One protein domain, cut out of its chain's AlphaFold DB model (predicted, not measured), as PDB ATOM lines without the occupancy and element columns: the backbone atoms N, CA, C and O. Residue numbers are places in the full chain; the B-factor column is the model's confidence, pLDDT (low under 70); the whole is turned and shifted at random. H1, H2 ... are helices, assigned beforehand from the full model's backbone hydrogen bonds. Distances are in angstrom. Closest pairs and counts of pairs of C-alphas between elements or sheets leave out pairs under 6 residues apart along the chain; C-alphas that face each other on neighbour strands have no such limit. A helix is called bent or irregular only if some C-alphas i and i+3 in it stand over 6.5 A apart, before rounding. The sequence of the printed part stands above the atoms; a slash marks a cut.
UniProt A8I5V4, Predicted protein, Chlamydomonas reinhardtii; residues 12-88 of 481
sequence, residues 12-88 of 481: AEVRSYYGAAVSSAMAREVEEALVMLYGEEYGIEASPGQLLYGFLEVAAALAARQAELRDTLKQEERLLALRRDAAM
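What this domain is: This is residues 12 to 88 of the 481 residues of the protein "Predicted protein" of Chlamydomonas reinhardtii (UniProt A8I5V4). What shape do these coordinates make? The picture is a T made of two helices: after the short helix H1, which sits near the first end of H2, H2 forms the crossbar and the long straight H3 forms the stem. H3 begins beside the middle part of H2, at residues 31 to 35, and its residues 53 to 87, with Met 88 after them, stick out. What is it built of, and how large is it? The printed part has 77 residues with three named helices, in the order H1, H2, H3, and no named strand; its class is all helix. It is extended, with a radius of gyration of the C-alphas of 21.7 A, and flat, with spans of 63 by 38 by 15 A.

How they stand to each other: How does the first helix stand to the second? H1, residues 12 to 17, and H2, residues 22 to 42, are only just apart, their closest C-alphas being 8.4 A from each other. Does the third helix meet the others? H3, residues 48 to 87, and H2 only just touch, with 3 pairs of C-alphas within 8 A, made by residues 31 to 35 of H2 and residue 48 of H3 alone. Their closest C-alphas are those of Glu 31 and Pro 48, 6.6 A apart, and their lines are about perpendicular, at 90 degrees; H1 and H3 are apart. What do the backbone N and O atoms show? In H1 and H3 every O i to N i+4 pair is within hydrogen-bond range, and in H2 14 of 17 are.

Where its parts are: Where does the first helix begin? H1 begins at C-alpha 12, at (29.479, -13.279, 6.114). How long are the other two? H2 is 30.4 A from C-alpha 22 to C-alpha 42, and H3 is 57.7 A from C-alpha 48, at (50.516, -18.685, 16.213), to C-alpha 87, at (28.363, 34.184, 22.885). Is any helix bent or irregular? No helix is bent, and H2 is only just irregular: C-alphas 37 and 40 are 6.9 A apart.

The domain as a whole: How far does the printed part reach? The two C-alphas farthest apart, those of Ala 21 and Met 88, are 64.4 A apart. Are there cuts or long links? The printed part has no cut, and the links H1 to H2 and H2 to H3 are both tight, with 4 and 5 residues. Where is the model's confidence low? The mean pLDDT of the printed part is 77.8, and 27 residues are under 70, among them residues 12 to 28 and 37 to 42; the mean is 44 in H1 and 93 in H3.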
ATOM      1  N   ALA A  12      30.546 -12.575   6.819       42.22
ATOM      2  CA  ALA A  12      29.479 -13.279   6.114       42.22
ATOM      3  C   ALA A  12      29.605 -13.196   4.577       42.22
ATOM      4  O   ALA A  12      29.373 -14.192   3.894       42.22
ATOM      5  N   GLU A  13      30.005 -12.049   4.023       45.25
ATOM      6  CA  GLU A  13      30.136 -11.853   2.571       45.25
ATOM      7  C   GLU A  13      31.348 -12.597   2.003       45.25
ATOM      8  O   GLU A  13      31.231 -13.248   0.967       45.25
ATOM      9  N   VAL A  14      32.485 -12.596   2.709       45.50
ATOM     10  CA  VAL A  14      33.693 -13.322   2.264       45.50
ATOM     11  C   VAL A  14      33.442 -14.835   2.187       45.50
ATOM     12  O   VAL A  14      33.836 -15.468   1.212       45.50
ATOM     13  N   ARG A  15      32.706 -15.406   3.156       42.00
ATOM     14  CA  ARG A  15      32.287 -16.825   3.144       42.00
ATOM     15  C   ARG A  15      31.279 -17.170   2.044       42.00
ATOM     16  O   ARG A  15      31.172 -18.338   1.683       42.00
ATOM     17  N   SER A  16      30.534 -16.184   1.548       50.34
ATOM     18  CA  SER A  16      29.602 -16.341   0.426       50.34
ATOM     19  C   SER A  16      30.335 -16.301  -0.920       50.34
ATOM     20  O   SER A  16      30.049 -17.100  -1.808       50.34
ATOM     21  N   TYR A  17      31.315 -15.400  -1.060       38.44
ATOM     22  CA  TYR A  17      32.014 -15.155  -2.325       38.44
ATOM     23  C   TYR A  17      33.204 -16.086  -2.592       38.44
ATOM     24  O   TYR A  17      33.494 -16.383  -3.750       38.44
ATOM     25  N   TYR A  18      33.890 -16.558  -1.546       40.53
ATOM     26  CA  TYR A  18      35.033 -17.462  -1.667       40.53
ATOM     27  C   TYR A  18      34.793 -18.736  -0.855       40.53
ATOM     28  O   TYR A  18      34.783 -18.731   0.376       40.53
ATOM     29  N   GLY A  19      34.600 -19.846  -1.574       42.31
ATOM     30  CA  GLY A  19      34.367 -21.162  -0.986       42.31
ATOM     31  C   GLY A  19      35.516 -21.636  -0.085       42.31
ATOM     32  O   GLY A  19      36.659 -21.194  -0.208       42.31
ATOM     33  N   ALA A  20      35.201 -22.586   0.802       47.53
ATOM     34  CA  ALA A  20      36.013 -22.983   1.958       47.53
ATOM     35  C   ALA A  20      37.494 -23.345   1.692       47.53
ATOM     36  O   ALA A  20      38.290 -23.321   2.627       47.53
ATOM     37  N   ALA A  21      37.883 -23.646   0.448       44.25
ATOM     38  CA  ALA A  21      39.261 -23.967   0.071       44.25
ATOM     39  C   ALA A  21      40.208 -22.750   0.008       44.25
ATOM     40  O   ALA A  21      41.401 -22.900   0.253       44.25
ATOM     41  N   VAL A  22      39.715 -21.539  -0.290       44.62
ATOM     42  CA  VAL A  22      40.581 -20.339  -0.389       44.62
ATOM     43  C   VAL A  22      40.942 -19.798   1.001       44.62
ATOM     44  O   VAL A  22      42.032 -19.271   1.213       44.62
ATOM     45  N   SER A  23      40.057 -20.007   1.981       54.59
ATOM     46  CA  SER A  23      40.266 -19.581   3.368       54.59
ATOM     47  C   SER A  23      41.421 -20.303   4.067       54.59
ATOM     48  O   SER A  23      41.955 -19.742   5.017       54.59
ATOM     49  N   SER A  24      41.786 -21.526   3.665       56.59
ATOM     50  CA  SER A  24      42.872 -22.277   4.314       56.59
ATOM     51  C   SER A  24      44.250 -21.906   3.768       56.59
ATOM     52  O   SER A  24      45.184 -21.774   4.551       56.59
ATOM     53  N   ALA A  25      44.375 -21.677   2.456       59.84
ATOM     54  CA  ALA A  25      45.619 -21.215   1.844       59.84
ATOM     55  C   ALA A  25      46.005 -19.815   2.350       59.84
ATOM     56  O   ALA A  25      47.105 -19.626   2.858       59.84
ATOM     57  N   MET A  26      45.066 -18.862   2.319       60.94
ATOM     58  CA  MET A  26      45.332 -17.491   2.764       60.94
ATOM     59  C   MET A  26      45.567 -17.393   4.282       60.94
ATOM     60  O   MET A  26      46.371 -16.578   4.724       60.94
ATOM     61  N   ALA A  27      44.911 -18.233   5.094       64.44
ATOM     62  CA  ALA A  27      45.216 -18.320   6.525       64.44
ATOM     63  C   ALA A  27      46.640 -18.840   6.765       64.44
ATOM     64  O   ALA A  27      47.358 -18.281   7.589       64.44
ATOM     65  N   ARG A  28      47.069 -19.853   6.001       69.00
ATOM     66  CA  ARG A  28      48.406 -20.442   6.105       69.00
ATOM     67  C   ARG A  28      49.514 -19.476   5.682       69.00
ATOM     68  O   ARG A  28      50.507 -19.370   6.387       69.00
ATOM     69  N   GLU A  29      49.321 -18.715   4.604       73.19
ATOM     70  CA  GLU A  29      50.257 -17.651   4.198       73.19
ATOM     71  C   GLU A  29      50.380 -16.550   5.267       73.19
ATOM     72  O   GLU A  29      51.475 -16.047   5.518       73.19
ATOM     73  N   VAL A  30      49.278 -16.191   5.937       73.25
ATOM     74  CA  VAL A  30      49.291 -15.214   7.042       73.25
ATOM     75  C   VAL A  30      49.959 -15.786   8.300       73.25
ATOM     76  O   VAL A  30      50.697 -15.061   8.966       73.25
ATOM     77  N   GLU A  31      49.753 -17.065   8.621       67.19
ATOM     78  CA  GLU A  31      50.453 -17.749   9.719       67.19
ATOM     79  C   GLU A  31      51.964 -17.843   9.456       67.19
ATOM     80  O   GLU A  31      52.753 -17.471  10.324       67.19
ATOM     81  N   GLU A  32      52.378 -18.257   8.255       72.94
ATOM     82  CA  GLU A  32      53.792 -18.336   7.859       72.94
ATOM     83  C   GLU A  32      54.452 -16.942   7.863       72.94
ATOM     84  O   GLU A  32      55.549 -16.783   8.402       72.94
ATOM     85  N   ALA A  33      53.764 -15.897   7.384       72.00
ATOM     86  CA  ALA A  33      54.257 -14.518   7.450       72.00
ATOM     87  C   ALA A  33      54.385 -13.980   8.889       72.00
ATOM     88  O   ALA A  33      55.343 -13.268   9.193       72.00
ATOM     89  N   LEU A  34      53.453 -14.315   9.790       66.06
ATOM     90  CA  LEU A  34      53.529 -13.923  11.204       66.06
ATOM     91  C   LEU A  34      54.666 -14.644  11.940       66.06
ATOM     92  O   LEU A  34      55.358 -14.012  12.739       66.06
ATOM     93  N   VAL A  35      54.896 -15.928  11.651       69.06
ATOM     94  CA  VAL A  35      56.029 -16.685  12.208       69.06
ATOM     95  C   VAL A  35      57.361 -16.118  11.710       69.06
ATOM     96  O   VAL A  35      58.254 -15.898  12.526       69.06
ATOM     97  N   MET A  36      57.482 -15.791  10.418       70.56
ATOM     98  CA  MET A  36      58.686 -15.152   9.866       70.56
ATOM     99  C   MET A  36      58.963 -13.766  10.472       70.56
ATOM    100  O   MET A  36      60.115 -13.434  10.728       70.56
ATOM    101  N   LEU A  37      57.929 -12.951  10.715       68.94
ATOM    102  CA  LEU A  37      58.098 -11.579  11.219       68.94
ATOM    103  C   LEU A  37      58.346 -11.481  12.732       68.94
ATOM    104  O   LEU A  37      58.993 -10.534  13.164       68.94
ATOM    105  N   TYR A  38      57.822 -12.410  13.539       65.62
ATOM    106  CA  TYR A  38      57.911 -12.331  15.008       65.62
ATOM    107  C   TYR A  38      58.737 -13.454  15.653       65.62
ATOM    108  O   TYR A  38      59.156 -13.307  16.803       65.62
ATOM    109  N   GLY A  39      58.988 -14.557  14.942       65.19
ATOM    110  CA  GLY A  39      59.734 -15.705  15.460       65.19
ATOM    111  C   GLY A  39      61.235 -15.444  15.612       65.19
ATOM    112  O   GLY A  39      61.801 -15.790  16.648       65.19
ATOM    113  N   GLU A  40      61.872 -14.808  14.622       59.44
ATOM    114  CA  GLU A  40      63.333 -14.610  14.627       59.44
ATOM    115  C   GLU A  40      63.805 -13.469  15.547       59.44
ATOM    116  O   GLU A  40      64.842 -13.609  16.189       59.44
ATOM    117  N   GLU A  41      63.062 -12.360  15.664       57.19
ATOM    118  CA  GLU A  41      63.516 -11.198  16.456       57.19
ATOM    119  C   GLU A  41      63.259 -11.310  17.970       57.19
ATOM    120  O   GLU A  41      64.004 -10.719  18.751       57.19
ATOM    121  N   TYR A  42      62.216 -12.032  18.409       63.78
ATOM    122  CA  TYR A  42      61.735 -11.942  19.801       63.78
ATOM    123  C   TYR A  42      61.803 -13.243  20.613       63.78
ATOM    124  O   TYR A  42      61.586 -13.196  21.824       63.78
ATOM    125  N   GLY A  43      62.100 -14.395  19.995       75.81
ATOM    126  CA  GLY A  43      62.291 -15.668  20.712       75.81
ATOM    127  C   GLY A  43      61.082 -16.127  21.542       75.81
ATOM    128  O   GLY A  43      61.248 -16.786  22.568       75.81
ATOM    129  N   ILE A  44      59.866 -15.740  21.145       65.25
ATOM    130  CA  ILE A  44      58.644 -15.998  21.914       65.25
ATOM    131  C   ILE A  44      58.080 -17.371  21.531       65.25
ATOM    132  O   ILE A  44      57.541 -17.533  20.439       65.25
ATOM    133  N   GLU A  45      58.101 -18.331  22.459       75.25
ATOM    134  CA  GLU A  45      57.433 -19.644  22.328       75.25
ATOM    135  C   GLU A  45      55.886 -19.553  22.426       75.25
ATOM    136  O   GLU A  45      55.222 -20.386  23.045       75.25
ATOM    137  N   ALA A  46      55.279 -18.521  21.836       75.38
ATOM    138  CA  ALA A  46      53.830 -18.393  21.726       75.38
ATOM    139  C   ALA A  46      53.344 -19.115  20.464       75.38
ATOM    140  O   ALA A  46      53.861 -18.901  19.368       75.38
ATOM    141  N   SER A  47      52.307 -19.939  20.595       86.44
ATOM    142  CA  SER A  47      51.678 -20.554  19.420       86.44
ATOM    143  C   SER A  47      51.089 -19.475  18.488       86.44
ATOM    144  O   SER A  47      50.575 -18.467  18.988       86.44
ATOM    145  N   PRO A  48      51.071 -19.670  17.151       81.31
ATOM    146  CA  PRO A  48      50.516 -18.685  16.213       81.31
ATOM    147  C   PRO A  48      49.082 -18.248  16.556       81.31
ATOM    148  O   PRO A  48      48.738 -17.073  16.440       81.31
ATOM    149  N   GLY A  49      48.267 -19.167  17.088       90.19
ATOM    150  CA  GLY A  49      46.921 -18.866  17.576       90.19
ATOM    151  C   GLY A  49      46.880 -17.917  18.784       90.19
ATOM    152  O   GLY A  49      45.966 -17.100  18.871       90.19
ATOM    153  N   GLN A  50      47.864 -17.962  19.690       81.44
ATOM    154  CA  GLN A  50      47.971 -17.012  20.810       81.44
ATOM    155  C   GLN A  50      48.390 -15.617  20.331       81.44
ATOM    156  O   GLN A  50      47.828 -14.627  20.798       81.44
ATOM    157  N   LEU A  51      49.319 -15.532  19.371       81.81
ATOM    158  CA  LEU A  51      49.712 -14.256  18.758       81.81
ATOM    159  C   LEU A  51      48.536 -13.618  18.006       81.81
ATOM    160  O   LEU A  51      48.260 -12.429  18.185       81.81
ATOM    161  N   LEU A  52      47.787 -14.411  17.232       86.69
ATOM    162  CA  LEU A  52      46.593 -13.942  16.528       86.69
ATOM    163  C   LEU A  52      45.489 -13.498  17.502       86.69
ATOM    164  O   LEU A  52      44.856 -12.468  17.277       86.69
ATOM    165  N   TYR A  53      45.279 -14.231  18.602       87.69
ATOM    166  CA  TYR A  53      44.311 -13.854  19.636       87.69
ATOM    167  C   TYR A  53      44.693 -12.533  20.318       87.69
ATOM    168  O   TYR A  53      43.869 -11.622  20.372       87.69
ATOM    169  N   GLY A  54      45.955 -12.378  20.736       90.44
ATOM    170  CA  GLY A  54      46.453 -11.129  21.320       90.44
ATOM    171  C   GLY A  54      46.353  -9.941  20.357       90.44
ATOM    172  O   GLY A  54      45.953  -8.849  20.759       90.44
ATOM    173  N   PHE A  55      46.624 -10.147  19.062       87.69
ATOM    174  CA  PHE A  55      46.426  -9.108  18.048       87.69
ATOM    175  C   PHE A  55      44.949  -8.705  17.910       87.69
ATOM    176  O   PHE A  55      44.641  -7.515  17.812       87.69
ATOM    177  N   LEU A  56      44.023  -9.670  17.940       91.31
ATOM    178  CA  LEU A  56      42.582  -9.407  17.891       91.31
ATOM    179  C   LEU A  56      42.071  -8.694  19.153       91.31
ATOM    180  O   LEU A  56      41.253  -7.781  19.028       91.31
ATOM    181  N   GLU A  57      42.575  -9.033  20.344       92.12
ATOM    182  CA  GLU A  57      42.262  -8.307  21.584       92.12
ATOM    183  C   GLU A  57      42.759  -6.855  21.535       92.12
ATOM    184  O   GLU A  57      41.996  -5.931  21.827       92.12
ATOM    185  N   VAL A  58      44.003  -6.626  21.095       90.50
ATOM    186  CA  VAL A  58      44.560  -5.271  20.932       90.50
ATOM    187  C   VAL A  58      43.787  -4.478  19.873       90.50
ATOM    188  O   VAL A  58      43.479  -3.305  20.090       90.50
ATOM    189  N   ALA A  59      43.406  -5.103  18.755       91.00
ATOM    190  CA  ALA A  59      42.584  -4.468  17.726       91.00
ATOM    191  C   ALA A  59      41.178  -4.108  18.242       91.00
ATOM    192  O   ALA A  59      40.685  -3.013  17.959       91.00
ATOM    193  N   ALA A  60      40.551  -4.979  19.039       92.31
ATOM    194  CA  ALA A  60      39.258  -4.717  19.669       92.31
ATOM    195  C   ALA A  60      39.344  -3.586  20.710       92.31
ATOM    196  O   ALA A  60      38.503  -2.682  20.705       92.31
ATOM    197  N   ALA A  61      40.385  -3.576  21.547       92.50
ATOM    198  CA  ALA A  61      40.643  -2.505  22.509       92.50
ATOM    199  C   ALA A  61      40.895  -1.155  21.810       92.50
ATOM    200  O   ALA A  61      40.346  -0.127  22.217       92.50
ATOM    201  N   LEU A  62      41.659  -1.153  20.711       93.81
ATOM    202  CA  LEU A  62      41.891   0.038  19.894       93.81
ATOM    203  C   LEU A  62      40.591   0.541  19.243       93.81
ATOM    204  O   LEU A  62      40.333   1.744  19.248       93.81
ATOM    205  N   ALA A  63      39.750  -0.359  18.727       93.81
ATOM    206  CA  ALA A  63      38.449  -0.009  18.156       93.81
ATOM    207  C   ALA A  63      37.495   0.587  19.209       93.81
ATOM    208  O   ALA A  63      36.845   1.600  18.940       93.81
ATOM    209  N   ALA A  64      37.463   0.023  20.422       94.06
ATOM    210  CA  ALA A  64      36.706   0.572  21.545       94.06
ATOM    211  C   ALA A  64      37.201   1.978  21.929       94.06
ATOM    212  O   ALA A  64      36.399   2.908  22.049       94.06
ATOM    213  N   ARG A  65      38.524   2.178  22.018       95.31
ATOM    214  CA  ARG A  65      39.120   3.491  22.317       95.31
ATOM    215  C   ARG A  65      38.861   4.524  21.214       95.31
ATOM    216  O   ARG A  65      38.655   5.699  21.511       95.31
ATOM    217  N   GLN A  66      38.819   4.105  19.947       94.56
ATOM    218  CA  GLN A  66      38.410   4.972  18.835       94.56
ATOM    219  C   GLN A  66      36.924   5.353  18.894       94.56
ATOM    220  O   GLN A  66      36.581   6.468  18.500       94.56
ATOM    221  N   ALA A  67      36.042   4.467  19.362       94.44
ATOM    222  CA  ALA A  67      34.631   4.797  19.559       94.44
ATOM    223  C   ALA A  67      34.460   5.848  20.670       94.44
ATOM    224  O   ALA A  67      33.819   6.874  20.440       94.44
ATOM    225  N   GLU A  68      35.128   5.652  21.811       96.62
ATOM    226  CA  GLU A  68      35.163   6.610  22.925       96.62
ATOM    227  C   GLU A  68      35.650   7.999  22.468       96.62
ATOM    228  O   GLU A  68      34.972   8.995  22.706       96.62
ATOM    229  N   LEU A  69      36.755   8.059  21.711       96.94
ATOM    230  CA  LEU A  69      37.299   9.306  21.152       96.94
ATOM    231  C   LEU A  69      36.337  10.027  20.189       96.94
ATOM    232  O   LEU A  69      36.296  11.258  20.159       96.94
ATOM    233  N   ARG A  70      35.547   9.290  19.395       96.31
ATOM    234  CA  ARG A  70      34.518   9.900  18.530       96.31
ATOM    235  C   ARG A  70      33.377  10.488  19.349       96.31
ATOM    236  O   ARG A  70      32.832  11.519  18.964       96.31
ATOM    237  N   ASP A  71      33.004   9.851  20.452       96.88
ATOM    238  CA  ASP A  71      31.915  10.336  21.294       96.88
ATOM    239  C   ASP A  71      32.348  11.511  22.182       96.88
ATOM    240  O   ASP A  71      31.558  12.443  22.343       96.88
ATOM    241  N   THR A  72      33.606  11.568  22.642       96.81
ATOM    242  CA  THR A  72      34.156  12.790  23.262       96.81
ATOM    243  C   THR A  72      34.208  13.952  22.270       96.81
ATOM    244  O   THR A  72      33.793  15.055  22.613       96.81
ATOM    245  N   LEU A  73      34.611  13.713  21.015       97.69
ATOM    246  CA  LEU A  73      34.660  14.763  19.989       97.69
ATOM    247  C   LEU A  73      33.258  15.320  19.675       97.69
ATOM    248  O   LEU A  73      33.067  16.534  19.669       97.69
ATOM    249  N   LYS A  74      32.236  14.460  19.547       96.75
ATOM    250  CA  LYS A  74      30.827  14.900  19.423       96.75
ATOM    251  C   LYS A  74      30.333  15.688  20.644       96.75
ATOM    252  O   LYS A  74      29.451  16.537  20.508       96.75
ATOM    253  N   GLN A  75      30.827  15.388  21.848       97.25
ATOM    254  CA  GLN A  75      30.494  16.161  23.049       97.25
ATOM    255  C   GLN A  75      31.149  17.548  23.015       97.25
ATOM    256  O   GLN A  75      30.474  18.532  23.322       97.25
ATOM    257  N   GLU A  76      32.404  17.653  22.576       97.94
ATOM    258  CA  GLU A  76      33.073  18.946  22.389       97.94
ATOM    259  C   GLU A  76      32.406  19.793  21.299       97.94
ATOM    260  O   GLU A  76      32.143  20.971  21.537       97.94
ATOM    261  N   GLU A  77      32.022  19.213  20.158       97.69
ATOM    262  CA  GLU A  77      31.258  19.915  19.113       97.69
ATOM    263  C   GLU A  77      29.937  20.491  19.651       97.69
ATOM    264  O   GLU A  77      29.608  21.653  19.394       97.69
ATOM    265  N   ARG A  78      29.202  19.721  20.468       97.75
ATOM    266  CA  ARG A  78      27.974  20.192  21.138       97.75
ATOM    267  C   ARG A  78      28.253  21.314  22.139       97.75
ATOM    268  O   ARG A  78      27.491  22.278  22.195       97.75
ATOM    269  N   LEU A  79      29.339  21.228  22.908       97.88
ATOM    270  CA  LEU A  79      29.747  22.291  23.834       97.88
ATOM    271  C   LEU A  79      30.199  23.557  23.094       97.88
ATOM    272  O   LEU A  79      29.924  24.663  23.561       97.88
ATOM    273  N   LEU A  80      30.850  23.425  21.937       97.00
ATOM    274  CA  LEU A  80      31.230  24.549  21.082       97.00
ATOM    275  C   LEU A  80      30.010  25.212  20.431       97.00
ATOM    276  O   LEU A  80      29.963  26.441  20.389       97.00
ATOM    277  N   ALA A  81      29.007  24.442  19.999       94.88
ATOM    278  CA  ALA A  81      27.724  24.981  19.544       94.88
ATOM    279  C   ALA A  81      27.038  25.792  20.660       94.88
ATOM    280  O   ALA A  81      26.803  26.987  20.493       94.88
ATOM    281  N   LEU A  82      26.872  25.204  21.852       96.75
ATOM    282  CA  LEU A  82      26.300  25.898  23.015       96.75
ATOM    283  C   LEU A  82      27.096  27.154  23.417       96.75
ATOM    284  O   LEU A  82      26.507  28.148  23.840       96.75
ATOM    285  N   ARG A  83      28.429  27.147  23.272       97.31
ATOM    286  CA  ARG A  83      29.270  28.337  23.498       97.31
ATOM    287  C   ARG A  83      29.072  29.412  22.428       97.31
ATOM    288  O   ARG A  83      29.059  30.585  22.790       97.31
ATOM    289  N   ARG A  84      28.892  29.053  21.151       95.25
ATOM    290  CA  ARG A  84      28.550  30.009  20.079       95.25
ATOM    291  C   ARG A  84      27.186  30.651  20.339       95.25
ATOM    292  O   ARG A  84      27.084  31.877  20.312       95.25
ATOM    293  N   ASP A  85      26.189  29.853  20.709       92.38
ATOM    294  CA  ASP A  85      24.844  30.336  21.049       92.38
ATOM    295  C   ASP A  85      24.851  31.228  22.300       92.38
ATOM    296  O   ASP A  85      24.169  32.253  22.352       92.38
ATOM    297  N   ALA A  86      25.666  30.887  23.304       92.44
ATOM    298  CA  ALA A  86      25.858  31.710  24.497       92.44
ATOM    299  C   ALA A  86      26.613  33.022  24.206       92.44
ATOM    300  O   ALA A  86      26.290  34.042  24.818       92.44
ATOM    301  N   ALA A  87      27.574  33.013  23.277       91.19
ATOM    302  CA  ALA A  87      28.363  34.184  22.885       91.19
ATOM    303  C   ALA A  87      27.616  35.148  21.945       91.19
ATOM    304  O   ALA A  87      27.967  36.326  21.883       91.19
ATOM    305  N   MET A  88      26.573  34.691  21.241       93.06
ATOM    306  CA  MET A  88      25.699  35.559  20.441       93.06
ATOM    307  C   MET A  88      25.079  36.661  21.324       93.06
ATOM    308  O   MET A  88      24.367  36.326  22.279       93.06
TER     309      MET A  88